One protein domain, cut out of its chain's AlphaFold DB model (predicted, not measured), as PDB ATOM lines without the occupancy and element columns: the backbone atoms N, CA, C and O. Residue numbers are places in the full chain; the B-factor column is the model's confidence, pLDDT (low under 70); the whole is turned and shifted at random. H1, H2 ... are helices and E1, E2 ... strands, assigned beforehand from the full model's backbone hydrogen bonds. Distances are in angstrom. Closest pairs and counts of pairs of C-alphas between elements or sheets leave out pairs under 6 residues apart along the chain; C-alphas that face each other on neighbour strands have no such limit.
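Overview. This is residues 4 to 182 of the 253 residues of an uncharacterized protein of Photorhabdus temperata (UniProt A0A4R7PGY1). A long helix, H7, runs along most of the length of a flat body, and a helical hairpin of H2 and H3 crosses it near its first residues. H1 and a small sheet of two strands, E1 and E2, pack on the later half of H7, while the short helices H4, H5 and H6 gather at the other end, beyond H3. The printed part has 179 residues with seven named helices and two antiparallel strands, in the order H1 E1 E2 H2 H3 H4 H5 H6 H7; its class is mostly helix. It is compact, with a radius of gyration of the C-alphas of 18.3 A and spans of 63 by 41 by 22 A.

Along the chain. H1, residues 4 to 16, begins at C-alpha 4 (32.856, -3.561, -1.370) and is 18.2 A long. E1 is residues 25 to 28 and E2 residues 36 to 39. H2, residues 45 to 60, measures 21.6 A, and H3, residues 66 to 90, 35.9 A. H4 is residues 116 to 119, H5 123 to 129 and H6 143 to 147. H7, residues 150 to 181, measures 46.6 A and ends at C-alpha 181 (41.153, -7.594, -12.153).

Arrangement. H1 touches H7, C-alphas of Ile 8 and Cys 171 closest at 6.1 A, opposite ways at a shallow tilt of 34 degrees, only just short of steep. E1 and E2 form a hairpin, with N 26 and O 38 within hydrogen-bond range at 2.9 A. The closest C-alphas of E2 and H7, Val 37 and Cys 168, are 5.7 A apart. H2 and H3 touch as a helical hairpin, opposite ways at a shallow tilt of 12 degrees, with Ser 60 and Arg 66 the closest C-alphas at 4.8 A. H3, the hub, touches H7 about perpendicular at 89 degrees, Leu 76 to Trp 153 being the closest C-alphas at 6.4 A. With residues 82 to 86 alone H3 touches H4, Met 83 to Leu 118 at 6.7 A between closest C-alphas, and H5, Ala 85 to Leu 129 at 6.1 A. H5 and H6 only just touch, with 3 pairs of C-alphas within 8 A, the closest Ala 123 and Leu 143 at 5.6 A. Every O i to N i+4 pair is within hydrogen-bond range in H1, H3, H5, H6 and H7, and 11 of 12 in H2; H4 is too short for such a pair.

Size, cuts and confidence. The two C-alphas farthest apart, of Glu 137 and Leu 182, are 62.9 A apart. The printed part has no cut. The links H3 to H4, 25 residues, and H5 to H6, 13 residues, are long. Mean pLDDT of the printed part is 91.6; residues 31 to 33 are under 70.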
ATOM      1  N   LEU A   4      33.697  -4.225  -0.367       90.06
ATOM      2  CA  LEU A   4      32.856  -3.561  -1.370       90.06
ATOM      3  C   LEU A   4      31.902  -2.542  -0.731       90.06
ATOM      4  O   LEU A   4      31.786  -1.420  -1.214       90.06
ATOM      5  N   ARG A   5      31.246  -2.907   0.382       91.00
ATOM      6  CA  ARG A   5      30.342  -1.995   1.105       91.00
ATOM      7  C   ARG A   5      31.099  -0.845   1.754       91.00
ATOM      8  O   ARG A   5      30.598   0.273   1.728       91.00
ATOM      9  N   PHE A   6      32.301  -1.105   2.273       90.44
ATOM     10  CA  PHE A   6      33.193  -0.055   2.760       90.44
ATOM     11  C   PHE A   6      33.458   0.991   1.674       90.44
ATOM     12  O   PHE A   6      33.252   2.179   1.910       90.44
ATOM     13  N   TYR A   7      33.852   0.543   0.479       93.12
ATOM     14  CA  TYR A   7      34.144   1.434  -0.638       93.12
ATOM     15  C   TYR A   7      32.914   2.231  -1.074       93.12
ATOM     16  O   TYR A   7      32.990   3.448  -1.195       93.12
ATOM     17  N   ILE A   8      31.759   1.571  -1.233       94.94
ATOM     18  CA  ILE A   8      30.503   2.253  -1.583       94.94
ATOM     19  C   ILE A   8      30.175   3.323  -0.539       94.94
ATOM     20  O   ILE A   8      29.964   4.478  -0.893       94.94
ATOM     21  N   ARG A   9      30.188   2.976   0.754       93.88
ATOM     22  CA  ARG A   9      29.911   3.933   1.832       93.88
ATOM     23  C   ARG A   9      30.855   5.136   1.779       93.88
ATOM     24  O   ARG A   9      30.387   6.262   1.904       93.88
ATOM     25  N   HIS A  10      32.148   4.895   1.561       93.12
ATOM     26  CA  HIS A  10      33.143   5.959   1.446       93.12
ATOM     27  C   HIS A  10      32.816   6.921   0.299       93.12
ATOM     28  O   HIS A  10      32.773   8.126   0.509       93.12
ATOM     29  N   GLN A  11      32.488   6.395  -0.886       95.38
ATOM     30  CA  GLN A  11      32.146   7.220  -2.048       95.38
ATOM     31  C   GLN A  11      30.886   8.070  -1.826       95.38
ATOM     32  O   GLN A  11      30.817   9.209  -2.279       95.38
ATOM     33  N   PHE A  12      29.889   7.548  -1.108       96.19
ATOM     34  CA  PHE A  12      28.698   8.320  -0.733       96.19
ATOM     35  C   PHE A  12      29.007   9.423   0.291       96.19
ATOM     36  O   PHE A  12      28.478  10.534   0.199       96.19
ATOM     37  N   GLU A  13      29.877   9.157   1.258       95.06
ATOM     38  CA  GLU A  13      30.292  10.172   2.222       95.06
ATOM     39  C   GLU A  13      31.127  11.273   1.549       95.06
ATOM     40  O   GLU A  13      30.839  12.456   1.722       95.06
ATOM     41  N   GLU A  14      32.093  10.893   0.714       93.62
ATOM     42  CA  GLU A  14      33.004  11.811   0.028       93.62
ATOM     43  C   GLU A  14      32.278  12.713  -0.985       93.62
ATOM     44  O   GLU A  14      32.481  13.927  -0.990       93.62
ATOM     45  N   ARG A  15      31.408  12.141  -1.828       94.12
ATOM     46  CA  ARG A  15      30.822  12.852  -2.984       94.12
ATOM     47  C   ARG A  15      29.555  13.632  -2.677       94.12
ATOM     48  O   ARG A  15      29.187  14.530  -3.434       94.12
ATOM     49  N   MET A  16      28.833  13.243  -1.630       94.69
ATOM     50  CA  MET A  16      27.544  13.855  -1.303       94.69
ATOM     51  C   MET A  16      27.342  14.124   0.187       94.69
ATOM     52  O   MET A  16      26.282  14.626   0.558       94.69
ATOM     53  N   GLY A  17      28.314  13.816   1.051       95.31
ATOM     54  CA  GLY A  17      28.163  13.977   2.497       95.31
ATOM     55  C   GLY A  17      27.100  13.054   3.099       95.31
ATOM     56  O   GLY A  17      26.504  13.401   4.120       95.31
ATOM     57  N   LEU A  18      26.809  11.914   2.454       96.31
ATOM     58  CA  LEU A  18      25.805  10.956   2.917       96.31
ATOM     59  C   LEU A  18      26.469   9.782   3.636       96.31
ATOM     60  O   LEU A  18      26.994   8.869   3.007       96.31
ATOM     61  N   ALA A  19      26.367   9.772   4.962       94.19
ATOM     62  CA  ALA A  19      26.751   8.616   5.761       94.19
ATOM     63  C   ALA A  19      25.689   7.511   5.629       94.19
ATOM     64  O   ALA A  19      24.550   7.678   6.073       94.19
ATOM     65  N   LEU A  20      26.065   6.395   5.002       93.31
ATOM     66  CA  LEU A  20      25.217   5.213   4.855       93.31
ATOM     67  C   LEU A  20      25.534   4.159   5.915       93.31
ATOM     68  O   LEU A  20      26.697   3.890   6.210       93.31
ATOM     69  N   ASP A  21      24.490   3.501   6.412       91.06
ATOM     70  CA  ASP A  21      24.628   2.279   7.199       91.06
ATOM     71  C   ASP A  21      24.908   1.072   6.286       91.06
ATOM     72  O   ASP A  21      24.429   1.005   5.151       91.06
ATOM     73  N   ASP A  22      25.625   0.067   6.795       85.38
ATOM     74  CA  ASP A  22      25.977  -1.145   6.036       85.38
ATOM     75  C   ASP A  22      24.746  -1.927   5.536       85.38
ATOM     76  O   ASP A  22      24.820  -2.606   4.507       85.38
ATOM     77  N   ASP A  23      23.626  -1.842   6.260       91.19
ATOM     78  CA  ASP A  23      22.356  -2.499   5.926       91.19
ATOM     79  C   ASP A  23      21.558  -1.742   4.855       91.19
ATOM     80  O   ASP A  23      20.621  -2.291   4.273       91.19
ATOM     81  N   ALA A  24      21.931  -0.491   4.569       92.69
ATOM     82  CA  ALA A  24      21.309   0.306   3.522       92.69
ATOM     83  C   ALA A  24      21.889   0.008   2.130       92.69
ATOM     84  O   ALA A  24      21.304   0.444   1.144       92.69
ATOM     85  N   ILE A  25      23.013  -0.715   2.031       94.31
ATOM     86  CA  ILE A  25      23.744  -0.950   0.776       94.31
ATOM     87  C   ILE A  25      23.447  -2.347   0.223       94.31
ATOM     88  O   ILE A  25      23.729  -3.371   0.854       94.31
ATOM     89  N   PHE A  26      22.965  -2.386  -1.018       91.94
ATOM     90  CA  PHE A  26      22.652  -3.599  -1.763       91.94
ATOM     91  C   PHE A  26      23.492  -3.625  -3.035       91.94
ATOM     92  O   PHE A  26      23.244  -2.873  -3.972       91.94
ATOM     93  N   CYS A  27      24.493  -4.497  -3.082       90.69
ATOM     94  CA  CYS A  27      25.349  -4.649  -4.251       90.69
ATOM     95  C   CYS A  27      25.515  -6.119  -4.624       90.69
ATOM     96  O   CYS A  27      25.655  -6.974  -3.744       90.69
ATOM     97  N   LEU A  28      25.553  -6.385  -5.924       88.50
ATOM     98  CA  LEU A  28      25.754  -7.710  -6.489       88.50
ATOM     99  C   LEU A  28      26.602  -7.598  -7.750       88.50
ATOM    100  O   LEU A  28      26.356  -6.729  -8.583       88.50
ATOM    101  N   PHE A  29      27.579  -8.489  -7.886       86.50
ATOM    102  CA  PHE A  29      28.475  -8.530  -9.034       86.50
ATOM    103  C   PHE A  29      28.695  -9.970  -9.491       86.50
ATOM    104  O   PHE A  29      28.842 -10.872  -8.666       86.50
ATOM    105  N   HIS A  30      28.778 -10.157 -10.806       73.69
ATOM    106  CA  HIS A  30      29.029 -11.418 -11.494       73.69
ATOM    107  C   HIS A  30      28.005 -12.529 -11.207       73.69
ATOM    108  O   HIS A  30      28.342 -13.716 -11.244       73.69
ATOM    109  N   GLU A  31      26.741 -12.165 -10.983       65.75
ATOM    110  CA  GLU A  31      25.639 -13.124 -10.856       65.75
ATOM    111  C   GLU A  31      24.735 -13.143 -12.095       65.75
ATOM    112  O   GLU A  31      24.584 -12.163 -12.822       65.75
ATOM    113  N   SER A  32      24.062 -14.273 -12.332       60.59
ATOM    114  CA  SER A  32      23.183 -14.468 -13.497       60.59
ATOM    115  C   SER A  32      21.989 -13.506 -13.571       60.59
ATOM    116  O   SER A  32      21.325 -13.452 -14.603       60.59
ATOM    117  N   GLN A  33      21.677 -12.798 -12.479       61.06
ATOM    118  CA  GLN A  33      20.556 -11.855 -12.389       61.06
ATOM    119  C   GLN A  33      20.919 -10.423 -12.820       61.06
ATOM    120  O   GLN A  33      20.019  -9.599 -12.960       61.06
ATOM    121  N   GLY A  34      22.197 -10.157 -13.111       75.88
ATOM    122  CA  GLY A  34      22.692  -8.839 -13.497       75.88
ATOM    123  C   GLY A  34      23.270  -8.067 -12.315       75.88
ATOM    124  O   GLY A  34      22.762  -8.136 -11.196       75.88
ATOM    125  N   ASP A  35      24.351  -7.346 -12.588       88.75
ATOM    126  CA  ASP A  35      25.114  -6.616 -11.581       88.75
ATOM    127  C   ASP A  35      24.391  -5.312 -11.208       88.75
ATOM    128  O   ASP A  35      23.764  -4.667 -12.058       88.75
ATOM    129  N   TYR A  36      24.497  -4.901  -9.944       91.62
ATOM    130  CA  TYR A  36      23.912  -3.650  -9.464       91.62
ATOM    131  C   TYR A  36      24.613  -3.101  -8.219       91.62
ATOM    132  O   TYR A  36      25.206  -3.839  -7.428       91.62
ATOM    133  N   VAL A  37      24.473  -1.790  -8.023       93.44
ATOM    134  CA  VAL A  37      24.792  -1.074  -6.784       93.44
ATOM    135  C   VAL A  37      23.621  -0.149  -6.475       93.44
ATOM    136  O   VAL A  37      23.455   0.880  -7.120       93.44
ATOM    137  N   ASN A  38      22.819  -0.534  -5.488       94.12
ATOM    138  CA  ASN A  38      21.610   0.162  -5.065       94.12
ATOM    139  C   ASN A  38      21.636   0.405  -3.552       94.12
ATOM    140  O   ASN A  38      22.378  -0.237  -2.799       94.12
ATOM    141  N   THR A  39      20.758   1.284  -3.092       94.50
ATOM    142  CA  THR A  39      20.532   1.562  -1.683       94.50
ATOM    143  C   THR A  39      19.058   1.438  -1.307       94.50
ATOM    144  O   THR A  39      18.149   1.520  -2.135       94.50
ATOM    145  N   HIS A  40      18.810   1.216  -0.020       94.56
ATOM    146  CA  HIS A  40      17.484   1.311   0.576       94.56
ATOM    147  C   HIS A  40      17.517   2.368   1.677       94.56
ATOM    148  O   HIS A  40      17.763   2.071   2.845       94.56
ATOM    149  N   VAL A  41      17.298   3.624   1.291       94.69
ATOM    150  CA  VAL A  41      17.439   4.770   2.192       94.69
ATOM    151  C   VAL A  41      16.155   5.571   2.212       94.69
ATOM    152  O   VAL A  41      15.672   6.012   1.177       94.69
ATOM    153  N   LYS A  42      15.636   5.843   3.412       94.50
ATOM    154  CA  LYS A  42      14.665   6.919   3.630       94.50
ATOM    155  C   LYS A  42      15.422   8.175   4.047       94.50
ATOM    156  O   LYS A  42      15.975   8.232   5.146       94.50
ATOM    157  N   PHE A  43      15.402   9.205   3.211       95.81
ATOM    158  CA  PHE A  43      16.131  10.448   3.448       95.81
ATOM    159  C   PHE A  43      15.419  11.313   4.489       95.81
ATOM    160  O   PHE A  43      14.675  12.232   4.160       95.81
ATOM    161  N   THR A  44      15.627  11.008   5.769       94.69
ATOM    162  CA  THR A  44      15.132  11.833   6.884       94.69
ATOM    163  C   THR A  44      15.856  13.177   6.946       94.69
ATOM    164  O   THR A  44      16.896  13.373   6.310       94.69
ATOM    165  N   LYS A  45      15.374  14.102   7.787       94.81
ATOM    166  CA  LYS A  45      16.110  15.345   8.080       94.81
ATOM    167  C   LYS A  45      17.571  15.098   8.480       94.81
ATOM    168  O   LYS A  45      18.429  15.894   8.111       94.81
ATOM    169  N   ALA A  46      17.852  14.028   9.230       94.94
ATOM    170  CA  ALA A  46      19.203  13.717   9.697       94.94
ATOM    171  C   ALA A  46      20.173  13.397   8.549       94.94
ATOM    172  O   ALA A  46      21.358  13.662   8.688       94.94
ATOM    173  N   LEU A  47      19.663  12.893   7.420       96.19
ATOM    174  CA  LEU A  47      20.453  12.593   6.223       96.19
ATOM    175  C   LEU A  47      20.440  13.753   5.218       96.19
ATOM    176  O   LEU A  47      21.468  14.089   4.641       96.19
ATOM    177  N   LEU A  48      19.294  14.418   5.033       97.19
ATOM    178  CA  LEU A  48      19.165  15.511   4.062       97.19
ATOM    179  C   LEU A  48      19.937  16.772   4.454       97.19
ATOM    180  O   LEU A  48      20.402  17.480   3.564       97.19
ATOM    181  N   LEU A  49      20.050  17.084   5.751       97.00
ATOM    182  CA  LEU A  49      20.782  18.275   6.190       97.00
ATOM    183  C   LEU A  49      22.288  18.175   5.879       97.00
ATOM    184  O   LEU A  49      22.780  19.104   5.246       97.00
ATOM    185  N   PRO A  50      23.007  17.083   6.220       97.31
ATOM    186  CA  PRO A  50      24.394  16.892   5.790       97.31
ATOM    187  C   PRO A  50      24.588  16.991   4.276       97.31
ATOM    188  O   PRO A  50      25.464  17.727   3.832       97.31
ATOM    189  N   VAL A  51      23.723  16.346   3.484       97.62
ATOM    190  CA  VAL A  51      23.805  16.399   2.013       97.62
ATOM    191  C   VAL A  51      23.600  17.822   1.486       97.62
ATOM    192  O   VAL A  51      24.320  18.282   0.601       97.62
ATOM    193  N   MET A  52      22.631  18.554   2.042       97.75
ATOM    194  CA  MET A  52      22.414  19.962   1.714       97.75
ATOM    195  C   MET A  52      23.642  20.808   2.067       97.75
ATOM    196  O   MET A  52      24.052  21.633   1.254       97.75
ATOM    197  N   THR A  53      24.216  20.627   3.257       96.69
ATOM    198  CA  THR A  53      25.414  21.356   3.690       96.69
ATOM    199  C   THR A  53      26.588  21.066   2.760       96.69
ATOM    200  O   THR A  53      27.168  22.008   2.233       96.69
ATOM    201  N   HIS A  54      26.851  19.797   2.448       96.56
ATOM    202  CA  HIS A  54      27.914  19.388   1.530       96.56
ATOM    203  C   HIS A  54      27.768  20.033   0.136       96.56
ATOM    204  O   HIS A  54      28.710  20.627  -0.397       96.56
ATOM    205  N   LEU A  55      26.557  20.015  -0.433       95.69
ATOM    206  CA  LEU A  55      26.253  20.716  -1.685       95.69
ATOM    207  C   LEU A  55      26.537  22.220  -1.584       95.69
ATOM    208  O   LEU A  55      27.142  22.813  -2.475       95.69
ATOM    209  N   LEU A  56      26.032  22.878  -0.543       95.88
ATOM    210  CA  LEU A  56      26.133  24.330  -0.440       95.88
ATOM    211  C   LEU A  56      27.561  24.788  -0.148       95.88
ATOM    212  O   LEU A  56      27.948  25.839  -0.664       95.88
ATOM    213  N   ASP A  57      28.330  23.999   0.599       94.56
ATOM    214  CA  ASP A  57      29.740  24.243   0.885       94.56
ATOM    215  C   ASP A  57      30.558  24.223  -0.408       94.56
ATOM    216  O   ASP A  57      31.205  25.231  -0.707       94.56
ATOM    217  N   SER A  58      30.416  23.179  -1.238       91.88
ATOM    218  CA  SER A  58      31.102  23.096  -2.541       91.88
ATOM    219  C   SER A  58      30.746  24.263  -3.474       91.88
ATOM    220  O   SER A  58      31.610  24.855  -4.118       91.88
ATOM    221  N   LEU A  59      29.479  24.696  -3.501       91.81
ATOM    222  CA  LEU A  59      29.061  25.864  -4.287       91.81
ATOM    223  C   LEU A  59      29.573  27.198  -3.718       91.81
ATOM    224  O   LEU A  59      29.677  28.182  -4.459       91.81
ATOM    225  N   SER A  60      29.838  27.261  -2.411       91.50
ATOM    226  CA  SER A  60      30.261  28.471  -1.695       91.50
ATOM    227  C   SER A  60      31.767  28.744  -1.748       91.50
ATOM    228  O   SER A  60      32.203  29.832  -1.338       91.50
ATOM    229  N   GLU A  61      32.544  27.798  -2.288       90.81
ATOM    230  CA  GLU A  61      33.961  27.984  -2.609       90.81
ATOM    231  C   GLU A  61      34.160  29.215  -3.500       90.81
ATOM    232  O   GLU A  61      35.058  30.025  -3.250       90.81
ATOM    233  N   ASP A  62      33.249  29.428  -4.458       91.88
ATOM    234  CA  ASP A  62      33.136  30.684  -5.196       91.88
ATOM    235  C   ASP A  62      32.548  31.791  -4.290       91.88
ATOM    236  O   ASP A  62      31.364  31.744  -3.914       91.88
ATOM    237  N   PRO A  63      33.321  32.854  -3.972       90.62
ATOM    238  CA  PRO A  63      32.848  33.960  -3.145       90.62
ATOM    239  C   PRO A  63      31.571  34.631  -3.662       90.62
ATOM    240  O   PRO A  63      30.793  35.144  -2.851       90.62
ATOM    241  N   ALA A  64      31.330  34.617  -4.979       91.69
ATOM    242  CA  ALA A  64      30.139  35.203  -5.590       91.69
ATOM    243  C   ALA A  64      28.845  34.469  -5.192       91.69
ATOM    244  O   ALA A  64      27.767  35.072  -5.165       91.69
ATOM    245  N   ASN A  65      28.938  33.187  -4.827       92.75
ATOM    246  CA  ASN A  65      27.785  32.356  -4.494       92.75
ATOM    247  C   ASN A  65      27.436  32.356  -3.003       92.75
ATOM    248  O   ASN A  65      26.293  32.057  -2.662       92.75
ATOM    249  N   ARG A  66      28.335  32.775  -2.103       91.94
ATOM    250  CA  ARG A  66      28.142  32.678  -0.637       91.94
ATOM    251  C   ARG A  66      26.825  33.261  -0.130       91.94
ATOM    252  O   ARG A  66      26.142  32.651   0.688       91.94
ATOM    253  N   ALA A  67      26.444  34.450  -0.602       90.94
ATOM    254  CA  ALA A  67      25.186  35.076  -0.188       90.94
ATOM    255  C   ALA A  67      23.957  34.285  -0.671       90.94
ATOM    256  O   ALA A  67      22.977  34.166   0.062       90.94
ATOM    257  N   ARG A  68      24.031  33.708  -1.878       91.94
ATOM    258  CA  ARG A  68      22.977  32.856  -2.442       91.94
ATOM    259  C   ARG A  68      22.905  31.518  -1.710       91.94
ATOM    260  O   ARG A  68      21.798  31.106  -1.385       91.94
ATOM    261  N   CYS A  69      24.043  30.898  -1.391       94.12
ATOM    262  CA  CYS A  69      24.104  29.653  -0.623       94.12
ATOM    263  C   CYS A  69      23.475  29.818   0.762       94.12
ATOM    264  O   CYS A  69      22.602  29.032   1.101       94.12
ATOM    265  N   ARG A  70      23.786  30.894   1.502       92.88
ATOM    266  CA  ARG A  70      23.140  31.175   2.802       92.88
ATOM    267  C   ARG A  70      21.618  31.312   2.705       92.88
ATOM    268  O   ARG A  70      20.889  30.866   3.586       92.88
ATOM    269  N   ASN A  71      21.120  31.931   1.634       92.38
ATOM    270  CA  ASN A  71      19.678  32.023   1.412       92.38
ATOM    271  C   ASN A  71      19.064  30.655   1.067       92.38
ATOM    272  O   ASN A  71      18.025  30.293   1.621       92.38
ATOM    273  N   SER A  72      19.713  29.886   0.185       95.06
ATOM    274  CA  SER A  72      19.308  28.516  -0.144       95.06
ATOM    275  C   SER A  72      19.282  27.626   1.095       95.06
ATOM    276  O   SER A  72      18.312  26.907   1.281       95.06
ATOM    277  N   GLU A  73      20.292  27.718   1.958       95.56
ATOM    278  CA  GLU A  73      20.402  26.963   3.209       95.56
ATOM    279  C   GLU A  73      19.197  27.213   4.115       95.56
ATOM    280  O   GLU A  73      18.537  26.269   4.551       95.56
ATOM    281  N   ARG A  74      18.848  28.486   4.344       92.31
ATOM    282  CA  ARG A  74      17.688  28.862   5.163       92.31
ATOM    283  C   ARG A  74      16.386  28.293   4.593       92.31
ATOM    284  O   ARG A  74      15.582  27.736   5.338       92.31
ATOM    285  N   ILE A  75      16.180  28.427   3.281       94.75
ATOM    286  CA  ILE A  75      14.971  27.949   2.593       94.75
ATOM    287  C   ILE A  75      14.892  26.418   2.614       94.75
ATOM    288  O   ILE A  75      13.860  25.857   2.977       94.75
ATOM    289  N   LEU A  76      15.972  25.731   2.237       96.81
ATOM    290  CA  LEU A  76      16.024  24.272   2.165       96.81
ATOM    291  C   LEU A  76      15.915  23.638   3.550       96.81
ATOM    292  O   LEU A  76      15.187  22.663   3.702       96.81
ATOM    293  N   THR A  77      16.527  24.231   4.576       95.12
ATOM    294  CA  THR A  77      16.351  23.790   5.967       95.12
ATOM    295  C   THR A  77      14.877  23.808   6.369       95.12
ATOM    296  O   THR A  77      14.406  22.878   7.026       95.12
ATOM    297  N   LEU A  78      14.134  24.840   5.958       94.19
ATOM    298  CA  LEU A  78      12.708  24.945   6.247       94.19
ATOM    299  C   LEU A  78      11.896  23.871   5.509       94.19
ATOM    300  O   LEU A  78      11.045  23.231   6.125       94.19
ATOM    301  N   TRP A  79      12.203  23.620   4.231       95.94
ATOM    302  CA  TRP A  79      11.605  22.521   3.464       95.94
ATOM    303  C   TRP A  79      11.878  21.157   4.096       95.94
ATOM    304  O   TRP A  79      10.938  20.414   4.362       95.94
ATOM    305  N   ILE A  80      13.142  20.846   4.394       95.62
ATOM    306  CA  ILE A  80      13.553  19.567   4.984       95.62
ATOM    307  C   ILE A  80      12.844  19.352   6.324       95.62
ATOM    308  O   ILE A  80      12.271  18.291   6.551       95.62
ATOM    309  N   ARG A  81      12.833  20.362   7.205       93.06
ATOM    310  CA  ARG A  81      12.143  20.275   8.502       93.06
ATOM    311  C   ARG A  81      10.635  20.117   8.346       93.06
ATOM    312  O   ARG A  81      10.049  19.325   9.074       93.06
ATOM    313  N   GLY A  82      10.018  20.850   7.419       93.44
ATOM    314  CA  GLY A  82       8.582  20.765   7.155       93.44
ATOM    315  C   GLY A  82       8.163  19.388   6.640       93.44
ATOM    316  O   GLY A  82       7.221  18.803   7.173       93.44
ATOM    317  N   MET A  83       8.891  18.847   5.659       94.88
ATOM    318  CA  MET A  83       8.639  17.508   5.109       94.88
ATOM    319  C   MET A  83       8.881  16.406   6.153       94.88
ATOM    320  O   MET A  83       8.074  15.491   6.301       94.88
ATOM    321  N   ASP A  84       9.947  16.528   6.944       94.12
ATOM    322  CA  ASP A  84      10.234  15.591   8.032       94.12
ATOM    323  C   ASP A  84       9.117  15.625   9.084       94.12
ATOM    324  O   ASP A  84       8.545  14.587   9.416       94.12
ATOM    325  N   ALA A  85       8.719  16.812   9.551       92.12
ATOM    326  CA  ALA A  85       7.649  16.967  10.532       92.12
ATOM    327  C   ALA A  85       6.311  16.403  10.030       92.12
ATOM    328  O   ALA A  85       5.631  15.689  10.769       92.12
ATOM    329  N   ILE A  86       5.937  16.678   8.775       92.44
ATOM    330  CA  ILE A  86       4.673  16.184   8.222       92.44
ATOM    331  C   ILE A  86       4.694  14.662   8.027       92.44
ATOM    332  O   ILE A  86       3.710  14.008   8.368       92.44
ATOM    333  N   SER A  87       5.823  14.072   7.612       93.06
ATOM    334  CA  SER A  87       5.984  12.610   7.553       93.06
ATOM    335  C   SER A  87       5.767  11.956   8.921       93.06
ATOM    336  O   SER A  87       5.093  10.930   9.010       93.06
ATOM    337  N   HIS A  88       6.261  12.568  10.004       90.75
ATOM    338  CA  HIS A  88       6.045  12.058  11.362       90.75
ATOM    339  C   HIS A  88       4.586  12.187  11.818       90.75
ATOM    340  O   HIS A  88       4.058  11.265  12.438       90.75
ATOM    341  N   VAL A  89       3.921  13.306  11.508       90.06
ATOM    342  CA  VAL A  89       2.521  13.544  11.903       90.06
ATOM    343  C   VAL A  89       1.563  12.592  11.197       90.06
ATOM    344  O   VAL A  89       0.687  12.022  11.843       90.06
ATOM    345  N   TYR A  90       1.734  12.405   9.888       88.88
ATOM    346  CA  TYR A  90       0.882  11.515   9.100       88.88
ATOM    347  C   TYR A  90       1.300  10.044   9.194       88.88
ATOM    348  O   TYR A  90       0.573   9.182   8.709       88.88
ATOM    349  N   GLN A  91       2.450   9.754   9.820       87.25
ATOM    350  CA  GLN A  91       3.072   8.425   9.862       87.25
ATOM    351  C   GLN A  91       3.248   7.809   8.466       87.25
ATOM    352  O   GLN A  91       3.314   6.591   8.318       87.25
ATOM    353  N   ASP A  92       3.336   8.661   7.444       85.44
ATOM    354  CA  ASP A  92       3.485   8.252   6.060       85.44
ATOM    355  C   ASP A  92       4.965   8.366   5.665       85.44
ATOM    356  O   ASP A  92       5.516   9.477   5.574       85.44
ATOM    357  N   PRO A  93       5.654   7.229   5.470       73.88
ATOM    358  CA  PRO A  93       7.049   7.232   5.073       73.88
ATOM    359  C   PRO A  93       7.267   7.733   3.641       73.88
ATOM    360  O   PRO A  93       8.371   8.193   3.361       73.88
ATOM    361  N   MET A  94       6.238   7.720   2.786       85.69
ATOM    362  CA  MET A  94       6.306   8.153   1.382       85.69
ATOM    363  C   MET A  94       6.354   9.678   1.228       85.69
ATOM    364  O   MET A  94       6.603  10.196   0.140       85.69
ATOM    365  N   LEU A  95       6.149  10.416   2.325       89.88
ATOM    366  CA  LEU A  95       6.301  11.871   2.370       89.88
ATOM    367  C   LEU A  95       7.761  12.323   2.508       89.88
ATOM    368  O   LEU A  95       8.027  13.522   2.475       89.88
ATOM    369  N   MET A  96       8.710  11.391   2.628       95.25
ATOM    370  CA  MET A  96      10.140  11.684   2.513       95.25
ATOM    371  C   MET A  96      10.700  11.113   1.209       95.25
ATOM    372  O   MET A  96      10.161  10.129   0.705       95.25
ATOM    373  N   PRO A  97      11.783  11.695   0.663       95.69
ATOM    374  CA  PRO A  97      12.489  11.070  -0.442       95.69
ATOM    375  C   PRO A  97      13.026   9.708  -0.002       95.69
ATOM    376  O   PRO A  97      13.456   9.559   1.148       95.69
ATOM    377  N   TYR A  98      13.036   8.732  -0.904       95.12
ATOM    378  CA  TYR A  98      13.627   7.428  -0.615       95.12
ATOM    379  C   TYR A  98      14.169   6.723  -1.861       95.12
ATOM    380  O   TYR A  98      13.755   7.017  -2.982       95.12
ATOM    381  N   THR A  99      15.094   5.792  -1.646       94.81
ATOM    382  CA  THR A  99      15.565   4.801  -2.622       94.81
ATOM    383  C   THR A  99      15.096   3.415  -2.195       94.81
ATOM    384  O   THR A  99      14.939   3.134  -1.003       94.81
ATOM    385  N   HIS A 100      14.828   2.547  -3.169       91.31
ATOM    386  CA  HIS A 100      14.466   1.156  -2.916       91.31
ATOM    387  C   HIS A 100      15.006   0.259  -4.037       91.31
ATOM    388  O   HIS A 100      14.800   0.601  -5.210       91.31
ATOM    389  N   PRO A 101      15.609  -0.907  -3.727       85.88
ATOM    390  CA  PRO A 101      16.147  -1.819  -4.736       85.88
ATOM    391  C   PRO A 101      15.118  -2.234  -5.792       85.88
ATOM    392  O   PRO A 101      15.397  -2.125  -6.974       85.88
ATOM    393  N   ASP A 102      13.894  -2.597  -5.394       84.94
ATOM    394  CA  ASP A 102      12.834  -3.011  -6.338       84.94
ATOM    395  C   ASP A 102      12.400  -1.926  -7.338       84.94
ATOM    396  O   ASP A 102      11.800  -2.228  -8.366       84.94
ATOM    397  N   SER A 103      12.641  -0.653  -7.014       80.94
ATOM    398  CA  SER A 103      12.344   0.473  -7.908       80.94
ATOM    399  C   SER A 103      13.570   0.936  -8.692       80.94
ATOM    400  O   SER A 103      13.436   1.752  -9.601       80.94
ATOM    401  N   SER A 104      14.746   0.422  -8.335       80.88
ATOM    402  CA  SER A 104      16.039   0.777  -8.905       80.88
ATOM    403  C   SER A 104      16.467  -0.290  -9.914       80.88
ATOM    404  O   SER A 104      16.101  -1.459  -9.809       80.88
ATOM    405  N   GLY A 105      17.196   0.124 -10.949       83.94
ATOM    406  CA  GLY A 105      17.754  -0.799 -11.938       83.94
ATOM    407  C   GLY A 105      19.104  -1.331 -11.464       83.94
ATOM    408  O   GLY A 105      19.242  -1.847 -10.358       83.94
ATOM    409  N   CYS A 106      20.130  -1.145 -12.296       85.62
ATOM    410  CA  CYS A 106      21.521  -1.375 -11.897       85.62
ATOM    411  C   CYS A 106      22.054  -0.319 -10.910       85.62
ATOM    412  O   CYS A 106      23.082  -0.555 -10.278       85.62
ATOM    413  N   VAL A 107      21.392   0.839 -10.830       91.38
ATOM    414  CA  VAL A 107      21.745   1.977  -9.974       91.38
ATOM    415  C   VAL A 107      20.486   2.619  -9.390       91.38
ATOM    416  O   VAL A 107      19.389   2.455  -9.945       91.38
ATOM    417  N   ASP A 108      20.669   3.370  -8.303       92.69
ATOM    418  CA  ASP A 108      19.595   4.041  -7.574       92.69
ATOM    419  C   ASP A 108      18.750   4.984  -8.435       92.69
ATOM    420  O   ASP A 108      19.252   5.710  -9.293       92.69
ATOM    421  N   ILE A 109      17.454   5.018  -8.118       91.50
ATOM    422  CA  ILE A 109      16.500   6.020  -8.597       91.50
ATOM    423  C   ILE A 109      15.845   6.674  -7.380       91.50
ATOM    424  O   ILE A 109      15.296   5.980  -6.517       91.50
ATOM    425  N   LEU A 110      15.858   8.010  -7.312       95.69
ATOM    426  CA  LEU A 110      15.208   8.726  -6.219       95.69
ATOM    427  C   LEU A 110      13.691   8.762  -6.415       95.69
ATOM    428  O   LEU A 110      13.170   9.387  -7.344       95.69
ATOM    429  N   ILE A 111      12.956   8.197  -5.461       94.62
ATOM    430  CA  ILE A 111      11.511   8.373  -5.381       94.62
ATOM    431  C   ILE A 111      11.227   9.656  -4.604       94.62
ATOM    432  O   ILE A 111      11.638   9.831  -3.454       94.62
ATOM    433  N   ARG A 112      10.547  10.592  -5.269       94.00
ATOM    434  CA  ARG A 112      10.323  11.946  -4.757       94.00
ATOM    435  C   ARG A 112       9.051  12.028  -3.914       94.00
ATOM    436  O   ARG A 112       8.039  11.444  -4.299       94.00
ATOM    437  N   PRO A 113       9.062  12.810  -2.821       93.00
ATOM    438  CA  PRO A 113       7.890  12.961  -1.975       93.00
ATOM    439  C   PRO A 113       6.868  13.938  -2.564       93.00
ATOM    440  O   PRO A 113       7.217  14.891  -3.271       93.00
ATOM    441  N   ASP A 114       5.603  13.757  -2.188       91.00
ATOM    442  CA  ASP A 114       4.540  14.705  -2.512       91.00
ATOM    443  C   ASP A 114       4.600  15.948  -1.608       91.00
ATOM    444  O   ASP A 114       4.166  15.955  -0.454       91.00
ATOM    445  N   THR A 115       5.118  17.043  -2.163       92.62
ATOM    446  CA  THR A 115       5.200  18.338  -1.464       92.62
ATOM    447  C   THR A 115       3.852  19.029  -1.253       92.62
ATOM    448  O   THR A 115       3.768  19.956  -0.444       92.62
ATOM    449  N   THR A 116       2.790  18.618  -1.957       92.25
ATOM    450  CA  THR A 116       1.486  19.291  -1.868       92.25
ATOM    451  C   THR A 116       0.870  19.153  -0.480       92.25
ATOM    452  O   THR A 116       0.196  20.071  -0.019       92.25
ATOM    453  N   VAL A 117       1.175  18.067   0.236       91.44
ATOM    454  CA  VAL A 117       0.708  17.831   1.608       91.44
ATOM    455  C   VAL A 117       1.177  18.944   2.551       91.44
ATOM    456  O   VAL A 117       0.390  19.440   3.354       91.44
ATOM    457  N   LEU A 118       2.427  19.405   2.408       92.19
ATOM    458  CA  LEU A 118       2.969  20.518   3.196       92.19
ATOM    459  C   LEU A 118       2.369  21.867   2.773       92.19
ATOM    460  O   LEU A 118       2.115  22.728   3.613       92.19
ATOM    461  N   LEU A 119       2.124  22.052   1.474       93.38
ATOM    462  CA  LEU A 119       1.594  23.302   0.921       93.38
ATOM    463  C   LEU A 119       0.091  23.505   1.175       93.38
ATOM    464  O   LEU A 119      -0.373  24.642   1.159       93.38
ATOM    465  N   ASN A 120      -0.654  22.429   1.439       93.56
ATOM    466  CA  ASN A 120      -2.095  22.457   1.715       93.56
ATOM    467  C   ASN A 120      -2.440  22.693   3.197       93.56
ATOM    468  O   ASN A 120      -3.615  22.676   3.569       93.56
ATOM    469  N   LEU A 121      -1.438  22.901   4.055       92.00
ATOM    470  CA  LEU A 121      -1.650  23.239   5.460       92.00
ATOM    471  C   LEU A 121      -2.294  24.621   5.625       92.00
ATOM    472  O   LEU A 121      -2.191  25.498   4.771       92.00
ATOM    473  N   THR A 122      -2.908  24.859   6.782       92.25
ATOM    474  CA  THR A 122      -3.228  26.233   7.204       92.25
ATOM    475  C   THR A 122      -1.956  26.977   7.630       92.25
ATOM    476  O   THR A 122      -0.971  26.357   8.040       92.25
ATOM    477  N   ALA A 123      -1.971  28.314   7.585       90.06
ATOM    478  CA  ALA A 123      -0.821  29.132   7.992       90.06
ATOM    479  C   ALA A 123      -0.372  28.844   9.440       90.06
ATOM    480  O   ALA A 123       0.822  28.707   9.700       90.06
ATOM    481  N   GLU A 124      -1.321  28.670  10.365       88.69
ATOM    482  CA  GLU A 124      -1.039  28.326  11.765       88.69
ATOM    483  C   GLU A 124      -0.405  26.936  11.909       88.69
ATOM    484  O   GLU A 124       0.564  26.762  12.651       88.69
ATOM    485  N   GLN A 125      -0.923  25.936  11.185       90.75
ATOM    486  CA  GLN A 125      -0.344  24.590  11.183       90.75
ATOM    487  C   GLN A 125       1.074  24.599  10.619       90.75
ATOM    488  O   GLN A 125       1.952  23.959  11.191       90.75
ATOM    489  N   PHE A 126       1.307  25.341   9.535       91.44
ATOM    490  CA  PHE A 126       2.624  25.463   8.923       91.44
ATOM    491  C   PHE A 126       3.649  26.067   9.891       91.44
ATOM    492  O   PHE A 126       4.713  25.479  10.086       91.44
ATOM    493  N   LEU A 127       3.330  27.191  10.544       90.00
ATOM    494  CA  LEU A 127       4.236  27.841  11.501       90.00
ATOM    495  C   LEU A 127       4.575  26.928  12.685       90.00
ATOM    496  O   LEU A 127       5.742  26.814  13.060       90.00
ATOM    497  N   ARG A 128       3.577  26.216  13.222       88.38
ATOM    498  CA  ARG A 128       3.780  25.241  14.302       88.38
ATOM    499  C   ARG A 128       4.638  24.053  13.866       88.38
ATOM    500  O   ARG A 128       5.551  23.666  14.584       88.38
ATOM    501  N   LEU A 129       4.356  23.468  12.700       87.12
ATOM    502  CA  LEU A 129       5.082  22.292  12.200       87.12
ATOM    503  C   LEU A 129       6.528  22.612  11.827       87.12
ATOM    504  O   LEU A 129       7.413  21.781  12.008       87.12
ATOM    505  N   THR A 130       6.776  23.822  11.336       85.00
ATOM    506  CA  THR A 130       8.120  24.286  10.985       85.00
ATOM    507  C   THR A 130       8.888  24.900  12.159       85.00
ATOM    508  O   THR A 130      10.033  25.314  11.977       85.00
ATOM    509  N   VAL A 131       8.300  24.908  13.365       84.31
ATOM    510  CA  VAL A 131       8.896  25.451  14.602       84.31
ATOM    511  C   VAL A 131       9.303  26.925  14.438       84.31
ATOM    512  O   VAL A 131      10.348  27.371  14.907       84.31
ATOM    513  N   GLN A 132       8.485  27.685  13.707       85.50
ATOM    514  CA  GLN A 132       8.647  29.130  13.515       85.50
ATOM    515  C   GLN A 132       7.813  29.950  14.511       85.50
ATOM    516  O   GLN A 132       7.968  31.163  14.589       85.50
ATOM    517  N   ASP A 133       6.956  29.292  15.290       79.81
ATOM    518  CA  ASP A 133       6.081  29.877  16.311       79.81
ATOM    519  C   ASP A 133       6.828  30.632  17.423       79.81
ATOM    520  O   ASP A 133       6.287  31.565  18.010       79.81
ATOM    521  N   ASN A 134       8.081  30.258  17.680       81.62
ATOM    522  CA  ASN A 134       8.939  30.903  18.674       81.62
ATOM    523  C   ASN A 134       9.791  32.057  18.108       81.62
ATOM    524  O   ASN A 134      10.535  32.685  18.861       81.62
ATOM    525  N   LEU A 135       9.722  32.327  16.799       85.44
ATOM    526  CA  LEU A 135      10.480  33.403  16.153       85.44
ATOM    527  C   LEU A 135       9.678  34.715  16.133       85.44
ATOM    528  O   LEU A 135       8.449  34.666  16.028       85.44
ATOM    529  N   PRO A 136      10.342  35.887  16.169       87.50
ATOM    530  CA  PRO A 136       9.687  37.169  15.903       87.50
ATOM    531  C   PRO A 136       8.971  37.161  14.543       87.50
ATOM    532  O   PRO A 136       9.500  36.598  13.586       87.50
ATOM    533  N   GLU A 137       7.808  37.813  14.423       83.62
ATOM    534  CA  GLU A 137       7.011  37.835  13.175       83.62
ATOM    535  C   GLU A 137       7.820  38.291  11.947       83.62
ATOM    536  O   GLU A 137       7.627  37.780  10.848       83.62
ATOM    537  N   GLU A 138       8.772  39.205  12.137       83.69
ATOM    538  CA  GLU A 138       9.662  39.725  11.088       83.69
ATOM    539  C   GLU A 138      10.633  38.668  10.528       83.69
ATOM    540  O   GLU A 138      11.134  38.802   9.409       83.69
ATOM    541  N   GLU A 139      10.906  37.609  11.292       82.69
ATOM    542  CA  GLU A 139      11.806  36.518  10.913       82.69
ATOM    543  C   GLU A 139      11.061  35.292  10.367       82.69
ATOM    544  O   GLU A 139      11.683  34.417   9.748       82.69
ATOM    545  N   GLN A 140       9.741  35.231  10.556       88.56
ATOM    546  CA  GLN A 140       8.903  34.133  10.090       88.56
ATOM    547  C   GLN A 140       8.723  34.187   8.569       88.56
ATOM    548  O   GLN A 140       8.436  35.226   7.977       88.56
ATOM    549  N   ILE A 141       8.834  33.029   7.922       89.56
ATOM    550  CA  ILE A 141       8.437  32.855   6.526       89.56
ATOM    551  C   ILE A 141       7.024  32.281   6.538       89.56
ATOM    552  O   ILE A 141       6.824  31.127   6.908       89.56
ATOM    553  N   GLY A 142       6.036  33.080   6.135       90.31
ATOM    554  CA  GLY A 142       4.647  32.627   6.030       90.31
ATOM    555  C   GLY A 142       4.437  31.623   4.890       90.31
ATOM    556  O   GLY A 142       5.193  31.606   3.918       90.31
ATOM    557  N   LEU A 143       3.365  30.826   4.962       92.06
ATOM    558  CA  LEU A 143       3.065  29.772   3.978       92.06
ATOM    559  C   LEU A 143       2.997  30.288   2.527       92.06
ATOM    560  O   LEU A 143       3.502  29.640   1.612       92.06
ATOM    561  N   GLU A 144       2.432  31.478   2.303       92.19
ATOM    562  CA  GLU A 144       2.347  32.084   0.964       92.19
ATOM    563  C   GLU A 144       3.723  32.484   0.403       92.19
ATOM    564  O   GLU A 144       3.965  32.424  -0.802       92.19
ATOM    565  N   GLN A 145       4.647  32.909   1.267       92.25
ATOM    566  CA  GLN A 145       6.019  33.206   0.860       92.25
ATOM    567  C   GLN A 145       6.804  31.911   0.646       92.25
ATOM    568  O   GLN A 145       7.535  31.786  -0.335       92.25
ATOM    569  N   PHE A 146       6.610  30.933   1.530       94.19
ATOM    570  CA  PHE A 146       7.234  29.621   1.452       94.19
ATOM    571  C   PHE A 146       6.870  28.880   0.160       94.19
ATOM    572  O   PHE A 146       7.762  28.354  -0.503       94.19
ATOM    573  N   SER A 147       5.605  28.900  -0.268       94.31
ATOM    574  CA  SER A 147       5.170  28.229  -1.503       94.31
ATOM    575  C   SER A 147       5.900  28.748  -2.751       94.31
ATOM    576  O   SER A 147       6.261  27.970  -3.632       94.31
ATOM    577  N   LYS A 148       6.251  30.042  -2.785       95.50
ATOM    578  CA  LYS A 148       7.049  30.661  -3.866       95.50
ATOM    579  C   LYS A 148       8.491  30.136  -3.921       95.50
ATOM    580  O   LYS A 148       9.198  30.372  -4.901       95.50
ATOM    581  N   THR A 149       8.941  29.414  -2.895       95.81
ATOM    582  CA  THR A 149      10.285  28.828  -2.815       95.81
ATOM    583  C   THR A 149      10.356  27.367  -3.269       95.81
ATOM    584  O   THR A 149      11.441  26.795  -3.237       95.81
ATOM    585  N   GLN A 150       9.259  26.771  -3.756       95.62
ATOM    586  CA  GLN A 150       9.211  25.361  -4.182       95.62
ATOM    587  C   GLN A 150      10.331  24.974  -5.162       95.62
ATOM    588  O   GLN A 150      10.887  23.885  -5.075       95.62
ATOM    589  N   GLN A 151      10.742  25.895  -6.039       95.62
ATOM    590  CA  GLN A 151      11.857  25.675  -6.966       95.62
ATOM    591  C   GLN A 151      13.189  25.317  -6.282       95.62
ATOM    592  O   GLN A 151      14.012  24.639  -6.890       95.62
ATOM    593  N   TYR A 152      13.428  25.772  -5.044       95.94
ATOM    594  CA  TYR A 152      14.630  25.406  -4.288       95.94
ATOM    595  C   TYR A 152      14.584  23.923  -3.932       95.94
ATOM    596  O   TYR A 152      15.554  23.214  -4.183       95.94
ATOM    597  N   TRP A 153      13.438  23.451  -3.435       96.44
ATOM    598  CA  TRP A 153      13.222  22.038  -3.146       96.44
ATOM    599  C   TRP A 153      13.353  21.173  -4.398       96.44
ATOM    600  O   TRP A 153      14.104  20.204  -4.385       96.44
ATOM    601  N   THR A 154      12.699  21.551  -5.503       96.38
ATOM    602  CA  THR A 154      12.795  20.805  -6.768       96.38
ATOM    603  C   THR A 154      14.244  20.660  -7.225       96.38
ATOM    604  O   THR A 154      14.676  19.546  -7.499       96.38
ATOM    605  N   ARG A 155      15.018  21.754  -7.229       96.38
ATOM    606  CA  ARG A 155      16.435  21.723  -7.625       96.38
ATOM    607  C   ARG A 155      17.294  20.885  -6.686       96.38
ATOM    608  O   ARG A 155      18.227  20.237  -7.145       96.38
ATOM    609  N   PHE A 156      17.001  20.904  -5.389       97.38
ATOM    610  CA  PHE A 156      17.706  20.065  -4.427       97.38
ATOM    611  C   PHE A 156      17.396  18.578  -4.640       97.38
ATOM    612  O   PHE A 156      18.312  17.765  -4.611       97.38
ATOM    613  N   MET A 157      16.143  18.224  -4.944       97.69
ATOM    614  CA  MET A 157      15.773  16.853  -5.316       97.69
ATOM    615  C   MET A 157      16.412  16.423  -6.642       97.69
ATOM    616  O   MET A 157      16.876  15.296  -6.736       97.69
ATOM    617  N   ASP A 158      16.486  17.310  -7.641       97.31
ATOM    618  CA  ASP A 158      17.191  17.041  -8.905       97.31
ATOM    619  C   ASP A 158      18.683  16.779  -8.679       97.31
ATOM    620  O   ASP A 158      19.253  15.870  -9.279       97.31
ATOM    621  N   TYR A 159      19.318  17.568  -7.809       96.12
ATOM    622  CA  TYR A 159      20.705  17.342  -7.415       96.12
ATOM    623  C   TYR A 159      20.873  15.998  -6.703       96.12
ATOM    624  O   TYR A 159      21.757  15.236  -7.084       96.12
ATOM    625  N   LEU A 160      20.030  15.704  -5.708       97.06
ATOM    626  CA  LEU A 160      20.101  14.463  -4.939       97.06
ATOM    627  C   LEU A 160      19.971  13.240  -5.855       97.06
ATOM    628  O   LEU A 160      20.817  12.359  -5.819       97.06
ATOM    629  N   ASP A 161      18.959  13.231  -6.719       96.25
ATOM    630  CA  ASP A 161      18.697  12.171  -7.701       96.25
ATOM    631  C   ASP A 161      19.895  11.947  -8.638       96.25
ATOM    632  O   ASP A 161      20.382  10.828  -8.818       96.25
ATOM    633  N   LYS A 162      20.449  13.049  -9.160       95.81
ATOM    634  CA  LYS A 162      21.636  13.017 -10.011       95.81
ATOM    635  C   LYS A 162      22.857  12.462  -9.270       95.81
ATOM    636  O   LYS A 162      23.533  11.595  -9.812       95.81
ATOM    637  N   GLN A 163      23.148  12.947  -8.062       95.69
ATOM    638  CA  GLN A 163      24.317  12.497  -7.298       95.69
ATOM    639  C   GLN A 163      24.209  11.041  -6.862       95.69
ATOM    640  O   GLN A 163      25.210  10.332  -6.920       95.69
ATOM    641  N   LEU A 164      23.016  10.577  -6.480       95.81
ATOM    642  CA  LEU A 164      22.776   9.165  -6.177       95.81
ATOM    643  C   LEU A 164      23.092   8.290  -7.390       95.81
ATOM    644  O   LEU A 164      23.884   7.354  -7.285       95.81
ATOM    645  N   THR A 165      22.543   8.652  -8.552       94.69
ATOM    646  CA  THR A 165      22.775   7.928  -9.806       94.69
ATOM    647  C   THR A 165      24.261   7.919 -10.180       94.69
ATOM    648  O   THR A 165      24.821   6.861 -10.455       94.69
ATOM    649  N   GLU A 166      24.920   9.083 -10.177       95.94
ATOM    650  CA  GLU A 166      26.335   9.217 -10.554       95.94
ATOM    651  C   GLU A 166      27.262   8.476  -9.584       95.94
ATOM    652  O   GLU A 166      28.217   7.834 -10.021       95.94
ATOM    653  N   THR A 167      26.972   8.514  -8.282       96.75
ATOM    654  CA  THR A 167      27.769   7.824  -7.258       96.75
ATOM    655  C   THR A 167      27.599   6.311  -7.348       96.75
ATOM    656  O   THR A 167      28.595   5.586  -7.329       96.75
ATOM    657  N   CYS A 168      26.366   5.823  -7.515       95.69
ATOM    658  CA  CYS A 168      26.104   4.399  -7.724       95.69
ATOM    659  C   CYS A 168      26.769   3.892  -9.001       95.69
ATOM    660  O   CYS A 168      27.423   2.854  -8.969       95.69
ATOM    661  N   LEU A 169      26.652   4.637 -10.106       95.31
ATOM    662  CA  LEU A 169      27.275   4.276 -11.377       95.31
ATOM    663  C   LEU A 169      28.799   4.239 -11.260       95.31
ATOM    664  O   LEU A 169      29.423   3.283 -11.711       95.31
ATOM    665  N   TYR A 170      29.394   5.233 -10.602       95.69
ATOM    666  CA  TYR A 170      30.829   5.239 -10.348       95.69
ATOM    667  C   TYR A 170      31.262   4.005  -9.544       95.69
ATOM    668  O   TYR A 170      32.189   3.301  -9.941       95.69
ATOM    669  N   CYS A 171      30.566   3.696  -8.446       95.69
ATOM    670  CA  CYS A 171      30.863   2.509  -7.645       95.69
ATOM    671  C   CYS A 171      30.691   1.219  -8.451       95.69
ATOM    672  O   CYS A 171      31.526   0.325  -8.361       95.69
ATOM    673  N   PHE A 172      29.626   1.132  -9.248       94.62
ATOM    674  CA  PHE A 172      29.344   0.004 -10.123       94.62
ATOM    675  C   PHE A 172      30.491  -0.243 -11.110       94.62
ATOM    676  O   PHE A 172      31.003  -1.359 -11.194       94.62
ATOM    677  N   GLU A 173      30.944   0.797 -11.811       93.00
ATOM    678  CA  GLU A 173      32.033   0.694 -12.785       93.00
ATOM    679  C   GLU A 173      33.369   0.343 -12.117       93.00
ATOM    680  O   GLU A 173      34.055  -0.583 -12.562       93.00
ATOM    681  N   ARG A 174      33.729   1.034 -11.023       94.19
ATOM    682  CA  ARG A 174      34.987   0.783 -10.300       94.19
ATOM    683  C   ARG A 174      35.028  -0.621  -9.727       94.19
ATOM    684  O   ARG A 174      35.968  -1.358 -10.001       94.19
ATOM    685  N   LEU A 175      34.000  -1.032  -8.990       94.12
ATOM    686  CA  LEU A 175      33.976  -2.351  -8.362       94.12
ATOM    687  C   LEU A 175      33.832  -3.483  -9.385       94.12
ATOM    688  O   LEU A 175      34.436  -4.538  -9.202       94.12
ATOM    689  N   GLY A 176      33.110  -3.265 -10.486       91.31
ATOM    690  CA  GLY A 176      33.069  -4.224 -11.589       91.31
ATOM    691  C   GLY A 176      34.459  -4.452 -12.190       91.31
ATOM    692  O   GLY A 176      34.874  -5.597 -12.384       91.31
ATOM    693  N   GLN A 177      35.224  -3.379 -12.416       91.94
ATOM    694  CA  GLN A 177      36.590  -3.487 -12.925       91.94
ATOM    695  C   GLN A 177      37.558  -4.069 -11.885       91.94
ATOM    696  O   GLN A 177      38.385  -4.916 -12.231       91.94
ATOM    697  N   PHE A 178      37.427  -3.666 -10.618       92.50
ATOM    698  CA  PHE A 178      38.158  -4.231  -9.487       92.50
ATOM    699  C   PHE A 178      38.036  -5.754  -9.482       92.50
ATOM    700  O   PHE A 178      39.045  -6.448  -9.573       92.50
ATOM    701  N   LEU A 179      36.804  -6.275  -9.459       90.31
ATOM    702  CA  LEU A 179      36.528  -7.709  -9.400       90.31
ATOM    703  C   LEU A 179      37.017  -8.454 -10.646       90.31
ATOM    704  O   LEU A 179      37.574  -9.544 -10.509       90.31
ATOM    705  N   CYS A 180      36.895  -7.861 -11.839       88.31
ATOM    706  CA  CYS A 180      37.502  -8.410 -13.054       88.31
ATOM    707  C   CYS A 180      39.021  -8.582 -12.897       88.31
ATOM    708  O   CYS A 180      39.566  -9.631 -13.236       88.31
ATOM    709  N   ASN A 181      39.702  -7.584 -12.331       89.69
ATOM    710  CA  ASN A 181      41.153  -7.594 -12.153       89.69
ATOM    711  C   ASN A 181      41.630  -8.502 -11.004       89.69
ATOM    712  O   ASN A 181      42.825  -8.782 -10.913       89.69
ATOM    713  N   LEU A 182      40.726  -9.015 -10.160       87.00
ATOM    714  CA  LEU A 182      41.038 -10.057  -9.171       87.00
ATOM    715  C   LEU A 182      41.057 -11.471  -9.762       87.00
ATOM    716  O   LEU A 182      41.525 -12.403  -9.098       87.00
TER     717      LEU A 182